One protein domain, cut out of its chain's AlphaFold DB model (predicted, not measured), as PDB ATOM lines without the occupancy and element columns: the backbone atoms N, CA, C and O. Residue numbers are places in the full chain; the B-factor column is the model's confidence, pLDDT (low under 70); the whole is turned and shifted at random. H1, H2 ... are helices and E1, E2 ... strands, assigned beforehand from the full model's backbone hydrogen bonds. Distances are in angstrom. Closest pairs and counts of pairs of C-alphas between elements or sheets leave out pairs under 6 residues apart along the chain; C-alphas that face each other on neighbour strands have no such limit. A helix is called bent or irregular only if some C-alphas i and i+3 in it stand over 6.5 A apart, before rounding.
ATOM      1  N   ARG A   3      -7.643  33.780 -50.519       88.38
ATOM      2  CA  ARG A   3      -8.208  32.762 -49.626       88.38
ATOM      3  C   ARG A   3      -7.564  32.840 -48.256       88.38
ATOM      4  O   ARG A   3      -6.355  33.038 -48.156       88.38
ATOM      5  N   PHE A   4      -8.385  32.640 -47.240       88.81
ATOM      6  CA  PHE A   4      -7.986  32.516 -45.852       88.81
ATOM      7  C   PHE A   4      -8.625  31.262 -45.258       88.81
ATOM      8  O   PHE A   4      -9.712  30.853 -45.663       88.81
ATOM      9  N   TYR A   5      -7.946  30.658 -44.296       88.62
ATOM     10  CA  TYR A   5      -8.315  29.387 -43.694       88.62
ATOM     11  C   TYR A   5      -8.367  29.526 -42.180       88.62
ATOM     12  O   TYR A   5      -7.571  30.250 -41.585       88.62
ATOM     13  N   ARG A   6      -9.266  28.805 -41.519       86.12
ATOM     14  CA  ARG A   6      -9.363  28.813 -40.057       86.12
ATOM     15  C   ARG A   6      -9.641  27.418 -39.529       86.12
ATOM     16  O   ARG A   6     -10.604  26.789 -39.942       86.12
ATOM     17  N   ALA A   7      -8.836  26.967 -38.571       84.12
ATOM     18  CA  ALA A   7      -9.166  25.796 -37.766       84.12
ATOM     19  C   ALA A   7     -10.265  26.158 -36.753       84.12
ATOM     20  O   ALA A   7     -10.118  27.125 -35.999       84.12
ATOM     21  N   GLN A   8     -11.352  25.391 -36.732       79.06
ATOM     22  CA  GLN A   8     -12.534  25.651 -35.914       79.06
ATOM     23  C   GLN A   8     -13.128  24.350 -35.367       79.06
ATOM     24  O   GLN A   8     -12.863  23.274 -35.890       79.06
ATOM     25  N   SER A   9     -13.913  24.462 -34.296       76.81
ATOM     26  CA  SER A   9     -14.775  23.398 -33.787       76.81
ATOM     27  C   SER A   9     -16.239  23.808 -33.941       76.81
ATOM     28  O   SER A   9     -16.559  24.989 -33.809       76.81
ATOM     29  N   ASP A  10     -17.107  22.837 -34.211       71.62
ATOM     30  CA  ASP A  10     -18.572  22.966 -34.179       71.62
ATOM     31  C   ASP A  10     -19.136  23.192 -32.760       71.62
ATOM     32  O   ASP A  10     -20.293  23.577 -32.592       71.62
ATOM     33  N   GLN A  11     -18.307  23.001 -31.729       63.38
ATOM     34  CA  GLN A  11     -18.627  23.309 -30.342       63.38
ATOM     35  C   GLN A  11     -18.589  24.827 -30.084       63.38
ATOM     36  O   GLN A  11     -17.841  25.556 -30.742       63.38
ATOM     37  N   PRO A  12     -19.365  25.334 -29.104       49.41
ATOM     38  CA  PRO A  12     -19.577  26.763 -28.879       49.41
ATOM     39  C   PRO A  12     -18.323  27.473 -28.349       49.41
ATOM     40  O   PRO A  12     -18.186  27.754 -27.166       49.41
ATOM     41  N   TYR A  13     -17.414  27.800 -29.260       49.38
ATOM     42  CA  TYR A  13     -16.334  28.769 -29.064       49.38
ATOM     43  C   TYR A  13     -16.234  29.748 -30.239       49.38
ATOM     44  O   TYR A  13     -15.750  30.863 -30.070       49.38
ATOM     45  N   THR A  14     -16.760  29.375 -31.411       52.19
ATOM     46  CA  THR A  14     -17.046  30.304 -32.507       52.19
ATOM     47  C   THR A  14     -18.204  29.769 -33.334       52.19
ATOM     48  O   THR A  14     -18.261  28.574 -33.603       52.19
ATOM     49  N   TYR A  15     -19.130  30.643 -33.707       43.97
ATOM     50  CA  TYR A  15     -20.315  30.280 -34.475       43.97
ATOM     51  C   TYR A  15     -20.007  30.443 -35.967       43.97
ATOM     52  O   TYR A  15     -19.447  31.460 -36.369       43.97
ATOM     53  N   TYR A  16     -20.291  29.407 -36.749       48.78
ATOM     54  CA  TYR A  16     -20.287  29.438 -38.209       48.78
ATOM     55  C   TYR A  16     -21.742  29.288 -38.643       48.78
ATOM     56  O   TYR A  16     -22.382  28.312 -38.243       48.78
ATOM     57  N   GLU A  17     -22.256  30.248 -39.409       52.44
ATOM     58  CA  GLU A  17     -23.602  30.188 -39.982       52.44
ATOM     59  C   GLU A  17     -23.520  29.976 -41.488       52.44
ATOM     60  O   GLU A  17     -22.768  30.643 -42.206       52.44
ATOM     61  N   GLU A  18     -24.304  29.018 -41.970       46.09
ATOM     62  CA  GLU A  18     -24.428  28.736 -43.390       46.09
ATOM     63  C   GLU A  18     -25.171  29.899 -44.069       46.09
ATOM     64  O   GLU A  18     -26.381  30.038 -43.935       46.09
ATOM     65  N   GLY A  19     -24.425  30.762 -44.765       51.03
ATOM     66  CA  GLY A  19     -24.944  31.956 -45.450       51.03
ATOM     67  C   GLY A  19     -24.264  33.257 -45.020       51.03
ATOM     68  O   GLY A  19     -24.029  34.118 -45.863       51.03
ATOM     69  N   GLU A  20     -23.868  33.364 -43.751       53.03
ATOM     70  CA  GLU A  20     -23.191  34.552 -43.195       53.03
ATOM     71  C   GLU A  20     -21.677  34.340 -43.030       53.03
ATOM     72  O   GLU A  20     -20.900  35.288 -42.935       53.03
ATOM     73  N   GLY A  21     -21.223  33.083 -43.049       59.62
ATOM     74  CA  GLY A  21     -19.814  32.741 -42.920       59.62
ATOM     75  C   GLY A  21     -19.315  32.883 -41.482       59.62
ATOM     76  O   GLY A  21     -19.950  32.426 -40.532       59.62
ATOM     77  N   LEU A  22     -18.109  33.428 -41.318       56.62
ATOM     78  CA  LEU A  22     -17.465  33.581 -40.014       56.62
ATOM     79  C   LEU A  22     -17.685  34.996 -39.482       56.62
ATOM     80  O   LEU A  22     -17.077  35.934 -39.989       56.62
ATOM     81  N   GLU A  23     -18.444  35.132 -38.395       54.16
ATOM     82  CA  GLU A  23     -18.619  36.415 -37.713       54.16
ATOM     83  C   GLU A  23     -18.020  36.390 -36.297       54.16
ATOM     84  O   GLU A  23     -18.209  35.455 -35.506       54.16
ATOM     85  N   ALA A  24     -17.266  37.437 -35.948       54.06
ATOM     86  CA  ALA A  24     -16.869  37.671 -34.567       54.06
ATOM     87  C   ALA A  24     -18.090  38.174 -33.791       54.06
ATOM     88  O   ALA A  24     -18.469  39.330 -33.937       54.06
ATOM     89  N   LYS A  25     -18.647  37.375 -32.871       44.97
ATOM     90  CA  LYS A  25     -19.758  37.813 -31.990       44.97
ATOM     91  C   LYS A  25     -19.402  38.953 -31.013       44.97
ATOM     92  O   LYS A  25     -20.197  39.304 -30.144       44.97
ATOM     93  N   GLY A  26     -18.201  39.522 -31.108       44.56
ATOM     94  CA  GLY A  26     -17.789  40.688 -30.342       44.56
ATOM     95  C   GLY A  26     -18.244  41.987 -31.003       44.56
ATOM     96  O   GLY A  26     -17.403  42.718 -31.517       44.56
ATOM     97  N   HIS A  27     -19.536  42.324 -30.951       35.22
ATOM     98  CA  HIS A  27     -19.964  43.703 -31.221       35.22
ATOM     99  C   HIS A  27     -19.544  44.581 -30.036       35.22
ATOM    100  O   HIS A  27     -20.301  44.780 -29.087       35.22
ATOM    101  N   TYR A  28     -18.311  45.081 -30.058       44.22
ATOM    102  CA  TYR A  28     -17.819  46.030 -29.065       44.22
ATOM    103  C   TYR A  28     -17.494  47.374 -29.709       44.22
ATOM    104  O   TYR A  28     -16.835  47.452 -30.739       44.22
ATOM    105  N   TRP A  29     -17.870  48.452 -29.022       38.50
ATOM    106  CA  TRP A  29     -17.477  49.837 -29.321       38.50
ATOM    107  C   TRP A  29     -16.016  50.140 -28.922       38.50
ATOM    108  O   TRP A  29     -15.624  51.291 -28.725       38.50
ATOM    109  N   THR A  30     -15.191  49.110 -28.735       45.66
ATOM    110  CA  THR A  30     -13.809  49.253 -28.279       45.66
ATOM    111  C   THR A  30     -12.887  49.356 -29.483       45.66
ATOM    112  O   THR A  30     -12.687  48.390 -30.212       45.66
ATOM    113  N   MET A  31     -12.307  50.541 -29.680       54.97
ATOM    114  CA  MET A  31     -11.399  50.808 -30.797       54.97
ATOM    115  C   MET A  31     -10.209  49.824 -30.815       54.97
ATOM    116  O   MET A  31      -9.657  49.549 -29.743       54.97
ATOM    117  N   PRO A  32      -9.745  49.369 -31.999       58.12
ATOM    118  CA  PRO A  32      -8.627  48.427 -32.154       58.12
ATOM    119  C   PRO A  32      -7.392  48.762 -31.306       58.12
ATOM    120  O   PRO A  32      -6.788  47.869 -30.715       58.12
ATOM    121  N   ARG A  33      -7.086  50.058 -31.135       60.22
ATOM    122  CA  ARG A  33      -5.995  50.559 -30.281       60.22
ATOM    123  C   ARG A  33      -5.993  49.986 -28.858       60.22
ATOM    124  O   ARG A  33      -4.931  49.744 -28.307       60.22
ATOM    125  N   TYR A  34      -7.157  49.741 -28.252       62.06
ATOM    126  CA  TYR A  34      -7.240  49.251 -26.869       62.06
ATOM    127  C   TYR A  34      -6.858  47.776 -26.737       62.06
ATOM    128  O   TYR A  34      -6.300  47.382 -25.716       62.06
ATOM    129  N   TRP A  35      -7.126  46.972 -27.765       63.97
ATOM    130  CA  TRP A  35      -6.730  45.564 -27.790       63.97
ATOM    131  C   TRP A  35      -5.226  45.418 -27.989       63.97
ATOM    132  O   TRP A  35      -4.597  44.596 -27.323       63.97
ATOM    133  N   VAL A  36      -4.645  46.273 -28.834       62.88
ATOM    134  CA  VAL A  36      -3.192  46.311 -29.025       62.88
ATOM    135  C   VAL A  36      -2.474  46.854 -27.783       62.88
ATOM    136  O   VAL A  36      -1.432  46.339 -27.394       62.88
ATOM    137  N   ARG A  37      -3.054  47.842 -27.087       61.12
ATOM    138  CA  ARG A  37      -2.459  48.447 -25.882       61.12
ATOM    139  C   ARG A  37      -2.346  47.489 -24.689       61.12
ATOM    140  O   ARG A  37      -1.463  47.655 -23.860       61.12
ATOM    141  N   ASN A  38      -3.242  46.519 -24.552       59.00
ATOM    142  CA  ASN A  38      -3.322  45.719 -23.325       59.00
ATOM    143  C   ASN A  38      -2.653  44.339 -23.434       59.00
ATOM    144  O   ASN A  38      -2.824  43.512 -22.543       59.00
ATOM    145  N   GLY A  39      -1.915  44.064 -24.517       61.19
ATOM    146  CA  GLY A  39      -1.363  42.728 -24.775       61.19
ATOM    147  C   GLY A  39      -2.446  41.668 -25.020       61.19
ATOM    148  O   GLY A  39      -2.223  40.465 -24.869       61.19
ATOM    149  N   GLU A  40      -3.670  42.107 -25.332       67.75
ATOM    150  CA  GLU A  40      -4.825  41.225 -25.513       67.75
ATOM    151  C   GLU A  40      -4.780  40.525 -26.879       67.75
ATOM    152  O   GLU A  40      -5.385  39.468 -27.046       67.75
ATOM    153  N   VAL A  41      -4.005  41.052 -27.837       68.62
ATOM    154  CA  VAL A  41      -3.733  40.388 -29.119       68.62
ATOM    155  C   VAL A  41      -2.865  39.146 -28.916       68.62
ATOM    156  O   VAL A  41      -3.192  38.078 -29.423       68.62
ATOM    157  N   GLU A  42      -1.794  39.227 -28.132       66.19
ATOM    158  CA  GLU A  42      -0.924  38.087 -27.826       66.19
ATOM    159  C   GLU A  42      -1.696  37.006 -27.069       66.19
ATOM    160  O   GLU A  42      -1.545  35.812 -27.338       66.19
ATOM    161  N   ARG A  43      -2.577  37.427 -26.154       65.88
ATOM    162  CA  ARG A  43      -3.502  36.526 -25.462       65.88
ATOM    163  C   ARG A  43      -4.526  35.911 -26.421       65.88
ATOM    164  O   ARG A  43      -4.818  34.732 -26.273       65.88
ATOM    165  N   HIS A  44      -5.016  36.655 -27.416       69.19
ATOM    166  CA  HIS A  44      -5.889  36.137 -28.478       69.19
ATOM    167  C   HIS A  44      -5.197  35.091 -29.357       69.19
ATOM    168  O   HIS A  44      -5.797  34.069 -29.687       69.19
ATOM    169  N   LEU A  45      -3.922  35.301 -29.688       65.88
ATOM    170  CA  LEU A  45      -3.117  34.330 -30.432       65.88
ATOM    171  C   LEU A  45      -2.840  33.059 -29.613       65.88
ATOM    172  O   LEU A  45      -2.612  31.982 -30.175       65.88
ATOM    173  N   ASN A  46      -2.878  33.155 -28.281       64.50
ATOM    174  CA  ASN A  46      -2.751  32.008 -27.400       64.50
ATOM    175  C   ASN A  46      -4.106  31.332 -27.162       64.50
ATOM    176  O   ASN A  46      -4.815  31.605 -26.203       64.50
ATOM    177  N   TRP A  47      -4.407  30.329 -27.977       56.84
ATOM    178  CA  TRP A  47      -5.617  29.508 -27.847       56.84
ATOM    179  C   TRP A  47      -5.760  28.749 -26.513       56.84
ATOM    180  O   TRP A  47      -6.827  28.212 -26.233       56.84
ATOM    181  N   LYS A  48      -4.694  28.654 -25.701       54.50
ATOM    182  CA  LYS A  48      -4.766  28.097 -24.337       54.50
ATOM    183  C   LYS A  48      -5.232  29.134 -23.313       54.50
ATOM    184  O   LYS A  48      -5.499  28.781 -22.167       54.50
ATOM    185  N   THR A  49      -5.269  30.406 -23.690       57.75
ATOM    186  CA  THR A  49      -5.714  31.492 -22.831       57.75
ATOM    187  C   THR A  49      -7.223  31.624 -22.939       57.75
ATOM    188  O   THR A  49      -7.771  31.894 -24.002       57.75
ATOM    189  N   VAL A  50      -7.902  31.463 -21.805       56.69
ATOM    190  CA  VAL A  50      -9.292  31.893 -21.675       56.69
ATOM    191  C   VAL A  50      -9.270  33.416 -21.623       56.69
ATOM    192  O   VAL A  50      -8.839  34.010 -20.629       56.69
ATOM    193  N   LEU A  51      -9.659  34.056 -22.721       58.88
ATOM    194  CA  LEU A  51      -9.922  35.486 -22.708       58.88
ATOM    195  C   LEU A  51     -11.217  35.714 -21.929       58.88
ATOM    196  O   LEU A  51     -12.240  35.105 -22.230       58.88
ATOM    197  N   MET A  52     -11.175  36.590 -20.925       57.56
ATOM    198  CA  MET A  52     -12.390  36.991 -20.202       57.56
ATOM    199  C   MET A  52     -13.349  37.789 -21.098       57.56
ATOM    200  O   MET A  52     -14.534  37.867 -20.797       57.56
ATOM    201  N   ASN A  53     -12.838  38.350 -22.199       57.06
ATOM    202  CA  ASN A  53     -13.596  39.120 -23.175       57.06
ATOM    203  C   ASN A  53     -13.524  38.445 -24.546       57.06
ATOM    204  O   ASN A  53     -12.451  38.014 -24.971       57.06
ATOM    205  N   THR A  54     -14.645  38.407 -25.266       59.94
ATOM    206  CA  THR A  54     -14.662  37.939 -26.655       59.94
ATOM    207  C   THR A  54     -13.829  38.893 -27.520       59.94
ATOM    208  O   THR A  54     -14.126  40.090 -27.552       59.94
ATOM    209  N   PRO A  55     -12.788  38.405 -28.210       61.25
ATOM    210  CA  PRO A  55     -11.971  39.234 -29.084       61.25
ATOM    211  C   PRO A  55     -12.800  39.722 -30.284       61.25
ATOM    212  O   PRO A  55     -13.554  38.931 -30.852       61.25
ATOM    213  N   PRO A  56     -12.639  40.982 -30.734       64.56
ATOM    214  CA  PRO A  56     -13.267  41.487 -31.955       64.56
ATOM    215  C   PRO A  56     -12.547  40.972 -33.214       64.56
ATOM    216  O   PRO A  56     -12.813  41.432 -34.317       64.56
ATOM    217  N   PHE A  57     -11.589  40.053 -33.051       71.81
ATOM    218  CA  PHE A  57     -10.758  39.516 -34.114       71.81
ATOM    219  C   PHE A  57     -11.055  38.039 -34.330       71.81
ATOM    220  O   PHE A  57     -11.256  37.266 -33.388       71.81
ATOM    221  N   ILE A  58     -11.013  37.653 -35.598       75.19
ATOM    222  CA  ILE A  58     -11.007  36.267 -36.036       75.19
ATOM    223  C   ILE A  58      -9.594  35.946 -36.510       75.19
ATOM    224  O   ILE A  58      -9.103  36.533 -37.471       75.19
ATOM    225  N   SER A  59      -8.944  34.995 -35.842       79.06
ATOM    226  CA  SER A  59      -7.661  34.466 -36.304       79.06
ATOM    227  C   SER A  59      -7.860  33.597 -37.549       79.06
ATOM    228  O   SER A  59      -8.651  32.651 -37.531       79.06
ATOM    229  N   VAL A  60      -7.106  33.901 -38.606       85.50
ATOM    230  CA  VAL A  60      -7.069  33.161 -39.875       85.50
ATOM    231  C   VAL A  60      -5.625  32.892 -40.306       85.50
ATOM    232  O   VAL A  60      -4.692  33.551 -39.849       85.50
ATOM    233  N   PHE A  61      -5.454  31.931 -41.206       87.25
ATOM    234  CA  PHE A  61      -4.215  31.568 -41.881       87.25
ATOM    235  C   PHE A  61      -4.352  31.899 -43.366       87.25
ATOM    236  O   PHE A  61      -5.400  31.660 -43.957       87.25
ATOM    237  N   ASP A  62      -3.303  32.409 -43.997       89.31
ATOM    238  CA  ASP A  62      -3.223  32.529 -45.458       89.31
ATOM    239  C   ASP A  62      -2.655  31.260 -46.129       89.31
ATOM    240  O   ASP A  62      -2.664  31.145 -47.353       89.31
ATOM    241  N   ASP A  63      -2.240  30.279 -45.323       90.81
ATOM    242  CA  ASP A  63      -1.761  28.960 -45.729       90.81
ATOM    243  C   ASP A  63      -2.690  27.854 -45.187       90.81
ATOM    244  O   ASP A  63      -2.923  27.726 -43.979       90.81
ATOM    245  N   MET A  64      -3.216  27.027 -46.095       92.88
ATOM    246  CA  MET A  64      -4.123  25.925 -45.765       92.88
ATOM    247  C   MET A  64      -3.448  24.832 -44.929       92.88
ATOM    248  O   MET A  64      -4.055  24.307 -43.997       92.88
ATOM    249  N   LEU A  65      -2.198  24.478 -45.238       92.94
ATOM    250  CA  LEU A  65      -1.452  23.457 -44.504       92.94
ATOM    251  C   LEU A  65      -1.221  23.905 -43.064       92.94
ATOM    252  O   LEU A  65      -1.381  23.103 -42.148       92.94
ATOM    253  N   LYS A  66      -0.951  25.197 -42.841       89.06
ATOM    254  CA  LYS A  66      -0.841  25.762 -41.488       89.06
ATOM    255  C   LYS A  66      -2.155  25.688 -40.714       89.06
ATOM    256  O   LYS A  66      -2.140  25.359 -39.529       89.06
ATOM    257  N   ALA A  67      -3.289  25.931 -41.371       88.38
ATOM    258  CA  ALA A  67      -4.597  25.746 -40.744       88.38
ATOM    259  C   ALA A  67      -4.878  24.271 -40.404       88.38
ATOM    260  O   ALA A  67      -5.399  23.982 -39.327       88.38
ATOM    261  N   ILE A  68      -4.486  23.333 -41.271       88.81
ATOM    262  CA  ILE A  68      -4.616  21.888 -41.023       88.81
ATOM    263  C   ILE A  68      -3.725  21.451 -39.856       88.81
ATOM    264  O   ILE A  68      -4.209  20.802 -38.931       88.81
ATOM    265  N   GLU A  69      -2.445  21.836 -39.854       88.56
ATOM    266  CA  GLU A  69      -1.524  21.610 -38.730       88.56
ATOM    267  C   GLU A  69      -2.132  22.133 -37.424       88.56
ATOM    268  O   GLU A  69      -2.084  21.465 -36.391       88.56
ATOM    269  N   ARG A  70      -2.775  23.304 -37.472       84.38
ATOM    270  CA  ARG A  70      -3.442  23.881 -36.307       84.38
ATOM    271  C   ARG A  70      -4.652  23.068 -35.843       84.38
ATOM    272  O   ARG A  70      -4.847  22.940 -34.636       84.38
ATOM    273  N   ALA A  71      -5.449  22.532 -36.765       85.38
ATOM    274  CA  ALA A  71      -6.604  21.688 -36.456       85.38
ATOM    275  C   ALA A  71      -6.204  20.333 -35.844       85.38
ATOM    276  O   ALA A  71      -6.966  19.765 -35.062       85.38
ATOM    277  N   TRP A  72      -5.001  19.830 -36.138       84.88
ATOM    278  CA  TRP A  72      -4.518  18.554 -35.605       84.88
ATOM    279  C   TRP A  72      -4.322  18.545 -34.086       84.88
ATOM    280  O   TRP A  72      -4.607  17.530 -33.454       84.88
ATOM    281  N   ASP A  73      -3.888  19.654 -33.483       79.81
ATOM    282  CA  ASP A  73      -3.663  19.761 -32.032       79.81
ATOM    283  C   ASP A  73      -4.881  19.338 -31.178       79.81
ATOM    284  O   ASP A  73      -4.720  18.508 -30.277       79.81
ATOM    285  N   PRO A  74      -6.095  19.889 -31.389       74.00
ATOM    286  CA  PRO A  74      -7.287  19.459 -30.660       74.00
ATOM    287  C   PRO A  74      -7.772  18.063 -31.081       74.00
ATOM    288  O   PRO A  74      -8.195  17.298 -30.215       74.00
ATOM    289  N   ILE A  75      -7.650  17.683 -32.361       80.06
ATOM    290  CA  ILE A  75      -8.011  16.332 -32.834       80.06
ATOM    291  C   ILE A  75      -7.186  15.267 -32.099       80.06
ATOM    292  O   ILE A  75      -7.738  14.305 -31.568       80.06
ATOM    293  N   ALA A  76      -5.872  15.473 -31.977       81.56
ATOM    294  CA  ALA A  76      -4.964  14.572 -31.269       81.56
ATOM    295  C   ALA A  76      -5.274  14.451 -29.763       81.56
ATOM    296  O   ALA A  76      -4.856  13.493 -29.118       81.56
ATOM    297  N   ARG A  77      -6.024  15.406 -29.197       79.50
ATOM    298  CA  ARG A  77      -6.502  15.394 -27.804       79.50
ATOM    299  C   ARG A  77      -7.904  14.796 -27.649       79.50
ATOM    300  O   ARG A  77      -8.442  14.813 -26.546       79.50
ATOM    301  N   GLY A  78      -8.491  14.270 -28.725       80.06
ATOM    302  CA  GLY A  78      -9.802  13.621 -28.714       80.06
ATOM    303  C   GLY A  78     -10.989  14.574 -28.867       80.06
ATOM    304  O   GLY A  78     -12.126  14.146 -28.668       80.06
ATOM    305  N   HIS A  79     -10.764  15.844 -29.225       76.50
ATOM    306  CA  HIS A  79     -11.869  16.729 -29.591       76.50
ATOM    307  C   HIS A  79     -12.478  16.277 -30.923       76.50
ATOM    308  O   HIS A  79     -11.763  16.012 -31.891       76.50
ATOM    309  N   THR A  80     -13.804  16.202 -30.967       80.94
ATOM    310  CA  THR A  80     -14.576  15.892 -32.175       80.94
ATOM    311  C   THR A  80     -15.138  17.175 -32.783       80.94
ATOM    312  O   THR A  80     -15.115  18.226 -32.140       80.94
ATOM    313  N   GLY A  81     -15.570  17.111 -34.046       79.00
ATOM    314  CA  GLY A  81     -16.182  18.264 -34.713       79.00
ATOM    315  C   GLY A  81     -15.207  19.395 -35.055       79.00
ATOM    316  O   GLY A  81     -15.610  20.545 -35.198       79.00
ATOM    317  N   VAL A  82     -13.909  19.091 -35.165       82.94
ATOM    318  CA  VAL A  82     -12.880  20.044 -35.605       82.94
ATOM    319  C   VAL A  82     -12.749  19.999 -37.128       82.94
ATOM    320  O   VAL A  82     -12.587  18.924 -37.702       82.94
ATOM    321  N   PHE A  83     -12.772  21.158 -37.783       84.19
ATOM    322  CA  PHE A  83     -12.661  21.303 -39.234       84.19
ATOM    323  C   PHE A  83     -11.861  22.554 -39.622       84.19
ATOM    324  O   PHE A  83     -11.551  23.405 -38.785       84.19
ATOM    325  N   VAL A  84     -11.504  22.661 -40.904       87.50
ATOM    326  CA  VAL A  84     -10.885  23.861 -41.481       87.50
ATOM    327  C   VAL A  84     -11.910  24.554 -42.370       87.50
ATOM    328  O   VAL A  84     -12.339  23.987 -43.371       87.50
ATOM    329  N   ALA A  85     -12.302  25.770 -41.998       86.88
ATOM    330  CA  ALA A  85     -13.146  26.632 -42.816       86.88
ATOM    331  C   ALA A  85     -12.284  27.408 -43.820       86.88
ATOM    332  O   ALA A  85     -11.221  27.915 -43.453       86.88
ATOM    333  N   GLU A  86     -12.751  27.523 -45.062       89.00
ATOM    334  CA  GLU A  86     -12.185  28.415 -46.077       89.00
ATOM    335  C   GLU A  86     -13.072  29.661 -46.190       89.00
ATOM    336  O   GLU A  86     -14.298  29.577 -46.198       89.00
ATOM    337  N   THR A  87     -12.454  30.830 -46.297       83.44
ATOM    338  CA  THR A  87     -13.126  32.081 -46.640       83.44
ATOM    339  C   THR A  87     -12.395  32.715 -47.809       83.44
ATOM    340  O   THR A  87     -11.173  32.872 -47.793       83.44
ATOM    341  N   THR A  88     -13.153  33.081 -48.837       83.12
ATOM    342  CA  THR A  88     -12.627  33.762 -50.018       83.12
ATOM    343  C   THR A  88     -13.089  35.207 -50.000       83.12
ATOM    344  O   THR A  88     -14.281  35.471 -49.895       83.12
ATOM    345  N   LEU A  89     -12.146  36.136 -50.129       78.69
ATOM    346  CA  LEU A  89     -12.423  37.568 -50.178       78.69
ATOM    347  C   LEU A  89     -11.917  38.170 -51.493       78.69
ATOM    348  O   LEU A  89     -11.009  37.608 -52.133       78.69
ATOM    349  N   PRO A  90     -12.453  39.328 -51.921       82.50
ATOM    350  CA  PRO A  90     -11.778  40.179 -52.895       82.50
ATOM    351  C   PRO A  90     -10.316  40.405 -52.491       82.50
ATOM    352  O   PRO A  90      -9.943  40.209 -51.338       82.50
ATOM    353  N   ILE A  91      -9.451  40.735 -53.456       82.94
ATOM    354  CA  ILE A  91      -8.027  40.940 -53.151       82.94
ATOM    355  C   ILE A  91      -7.934  42.150 -52.212       82.94
ATOM    356  O   ILE A  91      -8.241  43.254 -52.663       82.94
ATOM    357  N   PRO A  92      -7.551  41.959 -50.937       83.88
ATOM    358  CA  PRO A  92      -7.467  43.071 -50.011       83.88
ATOM    359  C   PRO A  92      -6.267  43.945 -50.385       83.88
ATOM    360  O   PRO A  92      -5.267  43.449 -50.910       83.88
ATOM    361  N   GLN A  93      -6.377  45.242 -50.127       87.06
ATOM    362  CA  GLN A  93      -5.341  46.224 -50.424       87.06
ATOM    363  C   GLN A  93      -4.323  46.281 -49.285       87.06
ATOM    364  O   GLN A  93      -4.706  46.309 -48.114       87.06
ATOM    365  N   ASP A  94      -3.037  46.325 -49.626       88.25
ATOM    366  CA  ASP A  94      -1.980  46.630 -48.665       88.25
ATOM    367  C   ASP A  94      -2.115  48.082 -48.195       88.25
ATOM    368  O   ASP A  94      -2.207  49.009 -49.003       88.25
ATOM    369  N   THR A  95      -2.120  48.288 -46.883       90.12
ATOM    370  CA  THR A  95      -2.162  49.621 -46.280       90.12
ATOM    371  C   THR A  95      -1.480  49.612 -44.911       90.12
ATOM    372  O   THR A  95      -0.846  48.636 -44.504       90.12
ATOM    373  N   THR A  96      -1.536  50.735 -44.206       88.19
ATOM    374  CA  THR A  96      -0.899  50.925 -42.905       88.19
ATOM    375  C   THR A  96      -1.915  51.427 -41.895       88.19
ATOM    376  O   THR A  96      -2.665  52.366 -42.162       88.19
ATOM    377  N   LEU A  97      -1.931  50.797 -40.724       83.75
ATOM    378  CA  LEU A  97      -2.725  51.224 -39.585       83.75
ATOM    379  C   LEU A  97      -1.809  51.852 -38.537       83.75
ATOM    380  O   LEU A  97      -1.078  51.145 -37.841       83.75
ATOM    381  N   THR A  98      -1.882  53.173 -38.406       84.69
ATOM    382  CA  THR A  98      -1.183  53.911 -37.353       84.69
ATOM    383  C   THR A  98      -1.911  53.736 -36.024       84.69
ATOM    384  O   THR A  98      -3.095  54.059 -35.892       84.69
ATOM    385  N   ILE A  99      -1.198  53.236 -35.023       76.69
ATOM    386  CA  ILE A  99      -1.703  53.024 -33.668       76.69
ATOM    387  C   ILE A  99      -0.707  53.532 -32.631       76.69
ATOM    388  O   ILE A  99       0.477  53.675 -32.898       76.69
ATOM    389  N   GLU A 100      -1.180  53.764 -31.414       74.50
ATOM    390  CA  GLU A 100      -0.322  54.023 -30.259       74.50
ATOM    391  C   GLU A 100      -0.182  52.726 -29.450       74.50
ATOM    392  O   GLU A 100      -1.186  52.085 -29.124       74.50
ATOM    393  N   ASN A 101       1.049  52.307 -29.155       67.19
ATOM    394  CA  ASN A 101       1.322  51.100 -28.383       67.19
ATOM    395  C   ASN A 101       1.136  51.329 -26.869       67.19
ATOM    396  O   ASN A 101       0.828  52.424 -26.397       67.19
ATOM    397  N   HIS A 102       1.337  50.279 -26.073       61.53
ATOM    398  CA  HIS A 102       1.153  50.316 -24.617       61.53
ATOM    399  C   HIS A 102       2.080  51.282 -23.863       61.53
ATOM    400  O   HIS A 102       1.754  51.680 -22.744       61.53
ATOM    401  N   LEU A 103       3.191  51.689 -24.485       68.06
ATOM    402  CA  LEU A 103       4.178  52.628 -23.950       68.06
ATOM    403  C   LEU A 103       3.938  54.077 -24.405       68.06
ATOM    404  O   LEU A 103       4.704  54.958 -24.028       68.06
ATOM    405  N   GLY A 104       2.894  54.329 -25.199       73.62
ATOM    406  CA  GLY A 104       2.602  55.650 -25.754       73.62
ATOM    407  C   GLY A 104       3.376  55.985 -27.034       73.62
ATOM    408  O   GLY A 104       3.356  57.127 -27.486       73.62
ATOM    409  N   ASN A 105       4.066  55.007 -27.633       77.12
ATOM    410  CA  ASN A 105       4.763  55.202 -28.903       77.12
ATOM    411  C   ASN A 105       3.796  55.008 -30.068       77.12
ATOM    412  O   ASN A 105       3.026  54.048 -30.082       77.12
ATOM    413  N   VAL A 106       3.885  55.871 -31.076       82.00
ATOM    414  CA  VAL A 106       3.159  55.684 -32.336       82.00
ATOM    415  C   VAL A 106       3.883  54.640 -33.187       82.00
ATOM    416  O   VAL A 106       5.098  54.710 -33.365       82.00
ATOM    417  N   VAL A 107       3.128  53.667 -33.684       77.31
ATOM    418  CA  VAL A 107       3.587  52.526 -34.473       77.31
ATOM    419  C   VAL A 107       2.706  52.385 -35.708       77.31
ATOM    420  O   VAL A 107       1.481  52.461 -35.622       77.31
ATOM    421  N   ASP A 108       3.342  52.117 -36.841       83.94
ATOM    422  CA  ASP A 108       2.685  51.851 -38.114       83.94
ATOM    423  C   ASP A 108       2.651  50.344 -38.383       83.94
ATOM    424  O   ASP A 108       3.687  49.712 -38.593       83.94
ATOM    425  N   LEU A 109       1.454  49.756 -38.366       81.62
ATOM    426  CA  LEU A 109       1.268  48.331 -38.624       81.62
ATOM    427  C   LEU A 109       0.923  48.085 -40.097       81.62
ATOM    428  O   LEU A 109      -0.082  48.624 -40.569       81.62
ATOM    429  N   PRO A 110       1.671  47.234 -40.823       84.56
ATOM    430  CA  PRO A 110       1.239  46.772 -42.134       84.56
ATOM    431  C   PRO A 110      -0.015  45.902 -41.989       84.56
ATOM    432  O   PRO A 110      -0.033  44.932 -41.220       84.56
ATOM    433  N   ILE A 111      -1.062  46.253 -42.733       86.56
ATOM    434  CA  ILE A 111      -2.355  45.565 -42.721       86.56
ATOM    435  C   ILE A 111      -2.845  45.306 -44.146       86.56
ATOM    436  O   ILE A 111      -2.460  45.998 -45.087       86.56
ATOM    437  N   LEU A 112      -3.737  44.330 -44.291       86.81
ATOM    438  CA  LEU A 112      -4.531  44.158 -45.506       86.81
ATOM    439  C   LEU A 112      -5.952  44.629 -45.219       86.81
ATOM    440  O   LEU A 112      -6.539  44.216 -44.221       86.81
ATOM    441  N   GLN A 113      -6.521  45.450 -46.090       86.88
ATOM    442  CA  GLN A 113      -7.872  45.971 -45.923       86.88
ATOM    443  C   GLN A 113      -8.746  45.571 -47.110       86.88
ATOM    444  O   GLN A 113      -8.400  45.816 -48.263       86.88
ATOM    445  N   ASN A 114      -9.886  44.950 -46.827       84.56
ATOM    446  CA  ASN A 114     -10.957  44.766 -47.796       84.56
ATOM    447  C   ASN A 114     -12.103  45.706 -47.424       84.56
ATOM    448  O   ASN A 114     -12.592  45.642 -46.298       84.56
ATOM    449  N   ILE A 115     -12.510  46.571 -48.347       81.50
ATOM    450  CA  ILE A 115     -13.656  47.464 -48.172       81.50
ATOM    451  C   ILE A 115     -14.745  46.963 -49.108       81.50
ATOM    452  O   ILE A 115     -14.528  46.874 -50.314       81.50
ATOM    453  N   ASP A 116     -15.884  46.621 -48.531       79.81
ATOM    454  CA  ASP A 116     -17.066  46.154 -49.230       79.81
ATOM    455  C   ASP A 116     -18.252  47.023 -48.788       79.81
ATOM    456  O   ASP A 116     -18.467  47.233 -47.593       79.81
ATOM    457  N   ASP A 117     -18.982  47.599 -49.742       75.38
ATOM    458  CA  ASP A 117     -20.032  48.581 -49.442       75.38
ATOM    459  C   ASP A 117     -21.264  47.950 -48.761       75.38
ATOM    460  O   ASP A 117     -22.042  48.660 -48.125       75.38
ATOM    461  N   GLU A 118     -21.437  46.627 -48.863       76.00
ATOM    462  CA  GLU A 118     -22.561  45.887 -48.279       76.00
ATOM    463  C   GLU A 118     -22.215  45.320 -46.896       76.00
ATOM    464  O   GLU A 118     -23.026  45.385 -45.972       76.00
ATOM    465  N   THR A 119     -21.004  44.782 -46.739       70.44
ATOM    466  CA  THR A 119     -20.554  44.071 -45.528       70.44
ATOM    467  C   THR A 119     -19.603  44.892 -44.651       70.44
ATOM    468  O   THR A 119     -19.307  44.516 -43.516       70.44
ATOM    469  N   GLY A 120     -19.153  46.053 -45.132       77.50
ATOM    470  CA  GLY A 120     -18.279  46.974 -44.420       77.50
ATOM    471  C   GLY A 120     -16.786  46.720 -44.654       77.50
ATOM    472  O   GLY A 120     -16.339  46.209 -45.677       77.50
ATOM    473  N   THR A 121     -15.960  47.149 -43.699       78.88
ATOM    474  CA  THR A 121     -14.497  47.039 -43.798       78.88
ATOM    475  C   THR A 121     -13.979  45.852 -42.999       78.88
ATOM    476  O   THR A 121     -14.157  45.792 -41.785       78.88
ATOM    477  N   THR A 122     -13.245  44.960 -43.662       79.56
ATOM    478  CA  THR A 122     -12.469  43.897 -43.019       79.56
ATOM    479  C   THR A 122     -10.985  44.255 -43.003       79.56
ATOM    480  O   THR A 122     -10.401  44.545 -44.047       79.56
ATOM    481  N   THR A 123     -10.356  44.179 -41.829       82.31
ATOM    482  CA  THR A 123      -8.928  44.477 -41.638       82.31
ATOM    483  C   THR A 123      -8.181  43.237 -41.157       82.31
ATOM    484  O   THR A 123      -8.506  42.681 -40.109       82.31
ATOM    485  N   PHE A 124      -7.140  42.836 -41.883       83.12
ATOM    486  CA  PHE A 124      -6.233  41.751 -41.516       83.12
ATOM    487  C   PHE A 124      -4.910  42.315 -41.029       83.12
ATOM    488  O   PHE A 124      -4.305  43.162 -41.685       83.12
ATOM    489  N   VAL A 125      -4.426  41.789 -39.910       81.31
ATOM    490  CA  VAL A 125      -3.142  42.179 -39.330       81.31
ATOM    491  C   VAL A 125      -2.268  40.940 -39.203       81.31
ATOM    492  O   VAL A 125      -2.684  39.934 -38.627       81.31
ATOM    493  N   GLY A 126      -1.059  40.997 -39.761       78.81
ATOM    494  CA  GLY A 126      -0.109  39.889 -39.687       78.81
ATOM    495  C   GLY A 126       0.474  39.724 -38.282       78.81
ATOM    496  O   GLY A 126       0.752  40.701 -37.592       78.81
ATOM    497  N   THR A 127       0.742  38.486 -37.863       73.56
ATOM    498  CA  THR A 127       1.391  38.223 -36.561       73.56
ATOM    499  C   THR A 127       2.804  38.804 -36.475       73.56
ATOM    500  O   THR A 127       3.239  39.205 -35.397       73.56
ATOM    501  N   GLU A 128       3.521  38.905 -37.599       71.75
ATOM    502  CA  GLU A 128       4.819  39.585 -37.651       71.75
ATOM    503  C   GLU A 128       4.720  41.086 -37.381       71.75
ATOM    504  O   GLU A 128       5.625  41.637 -36.759       71.75
ATOM    505  N   ALA A 129       3.629  41.730 -37.809       70.62
ATOM    506  CA  ALA A 129       3.396  43.148 -37.555       70.62
ATOM    507  C   ALA A 129       3.317  43.421 -36.047       70.62
ATOM    508  O   ALA A 129       3.859  44.411 -35.578       70.62
ATOM    509  N   PHE A 130       2.733  42.501 -35.274       66.00
ATOM    510  CA  PHE A 130       2.701  42.606 -33.814       66.00
ATOM    511  C   PHE A 130       4.058  42.355 -33.157       66.00
ATOM    512  O   PHE A 130       4.433  43.063 -32.238       66.00
ATOM    513  N   ARG A 131       4.827  41.364 -33.624       63.91
ATOM    514  CA  ARG A 131       6.079  40.960 -32.955       63.91
ATOM    515  C   ARG A 131       7.234  41.953 -33.093       63.91
ATOM    516  O   ARG A 131       8.232  41.800 -32.394       63.91
ATOM    517  N   ARG A 132       7.160  42.897 -34.034       57.59
ATOM    518  CA  ARG A 132       8.242  43.857 -34.318       57.59
ATOM    519  C   ARG A 132       8.150  45.153 -33.493       57.59
ATOM    520  O   ARG A 132       9.044  45.986 -33.635       57.59
ATOM    521  N   HIS A 133       7.125  45.321 -32.651       53.81
ATOM    522  CA  HIS A 133       6.795  46.575 -31.957       53.81
ATOM    523  C   HIS A 133       6.342  46.363 -30.507       53.81
ATOM    524  O   HIS A 133       6.278  47.378 -29.771       53.81
TER     525      HIS A 133
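This is residues 3 to 133 of the 133 residues of an uncharacterized protein of Monosporascus sp. CRB-8-3 (UniProt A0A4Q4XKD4). Two small lobes sit side by side: in one, helix H3 packs on the two-strand ribbon of E1 and E2; in the other, the strands E3, E4 and E5 form a strongly twisted sheet that the short helices H1 and H4 only graze. The short helix H2 lies between the lobes, and long stretches with no named element run at residues 10 to 31 and 46 to 63. The printed part has 131 residues, with four named helices and five named strands in the order E1 H1 H2 H3 E2 E3 E4 E5 H4; both sheets, E1 - E2 and E3 - E4 - E5, are antiparallel, and the class is mixed. The whole is compact, with a radius of gyration of the C-alphas of 15.4 A and spans of 44 by 33 by 28 A.

Start at E1, residues 3 to 9, and find its antiparallel neighbour E2, residues 82 to 89, at 153 degrees; N 6 and O 85 are within hydrogen-bond range at 2.9 A. Look next at H3, residues 64 to 75: its closest C-alphas to E1 are those of Ala 71 and Ala 7, 5.0 A apart. H1, residues 32 to 37, and H2, residues 40 to 45, are close but not clearly touching, about perpendicular at 86 degrees, with the C-alphas of Trp 35 and Val 41 closest at 6.1 A. E3, residues 93 to 100, E4, residues 106 to 116, and E5, residues 120 to 125, make a meander, each strand the antiparallel neighbour of the one before, with hairpins E3 and E4, and E4 and E5. Check N 97 and O 109, 2.9 A, and N 114 and O 122, 2.9 A. E4 bends by 65 degrees at residue 110. H1 only grazes this sheet, Arg 33 and Ile 99 having the closest C-alphas of H1 and E3, 6.0 A. H4, residues 127 to 131, only grazes it too, and is near H2. H3 is apart from E3, E4 and E5. Each O i to N i+4 pair is within hydrogen-bond range in H1, H2 and H4, and 6 of 8 in H3.

Find C-alpha 3 at (-8.208, 32.762, -49.626); E1 runs 19.5 A from there. H3 begins at C-alpha 64, (-4.123, 25.925, -45.765), and runs 16.6 A; it is neither bent nor irregular, but only just: C-alphas 71 and 74 are 6.2 A apart. E2 measures 22.8 A, E3 22.2 A, E4 28.0 A and E5 16.7 A. H4 ends at C-alpha 131, (6.079, 40.960, -32.955).

The C-alphas of Gly 78 and Val 106, the two farthest apart, are 44.2 A from each other. The printed part has no cut; the links E1 to H1 and H2 to H3 are long. Mean pLDDT of the printed part is 72.0, and it is under 70 at residues 11 to 56, 101 to 103 and 130 to 133.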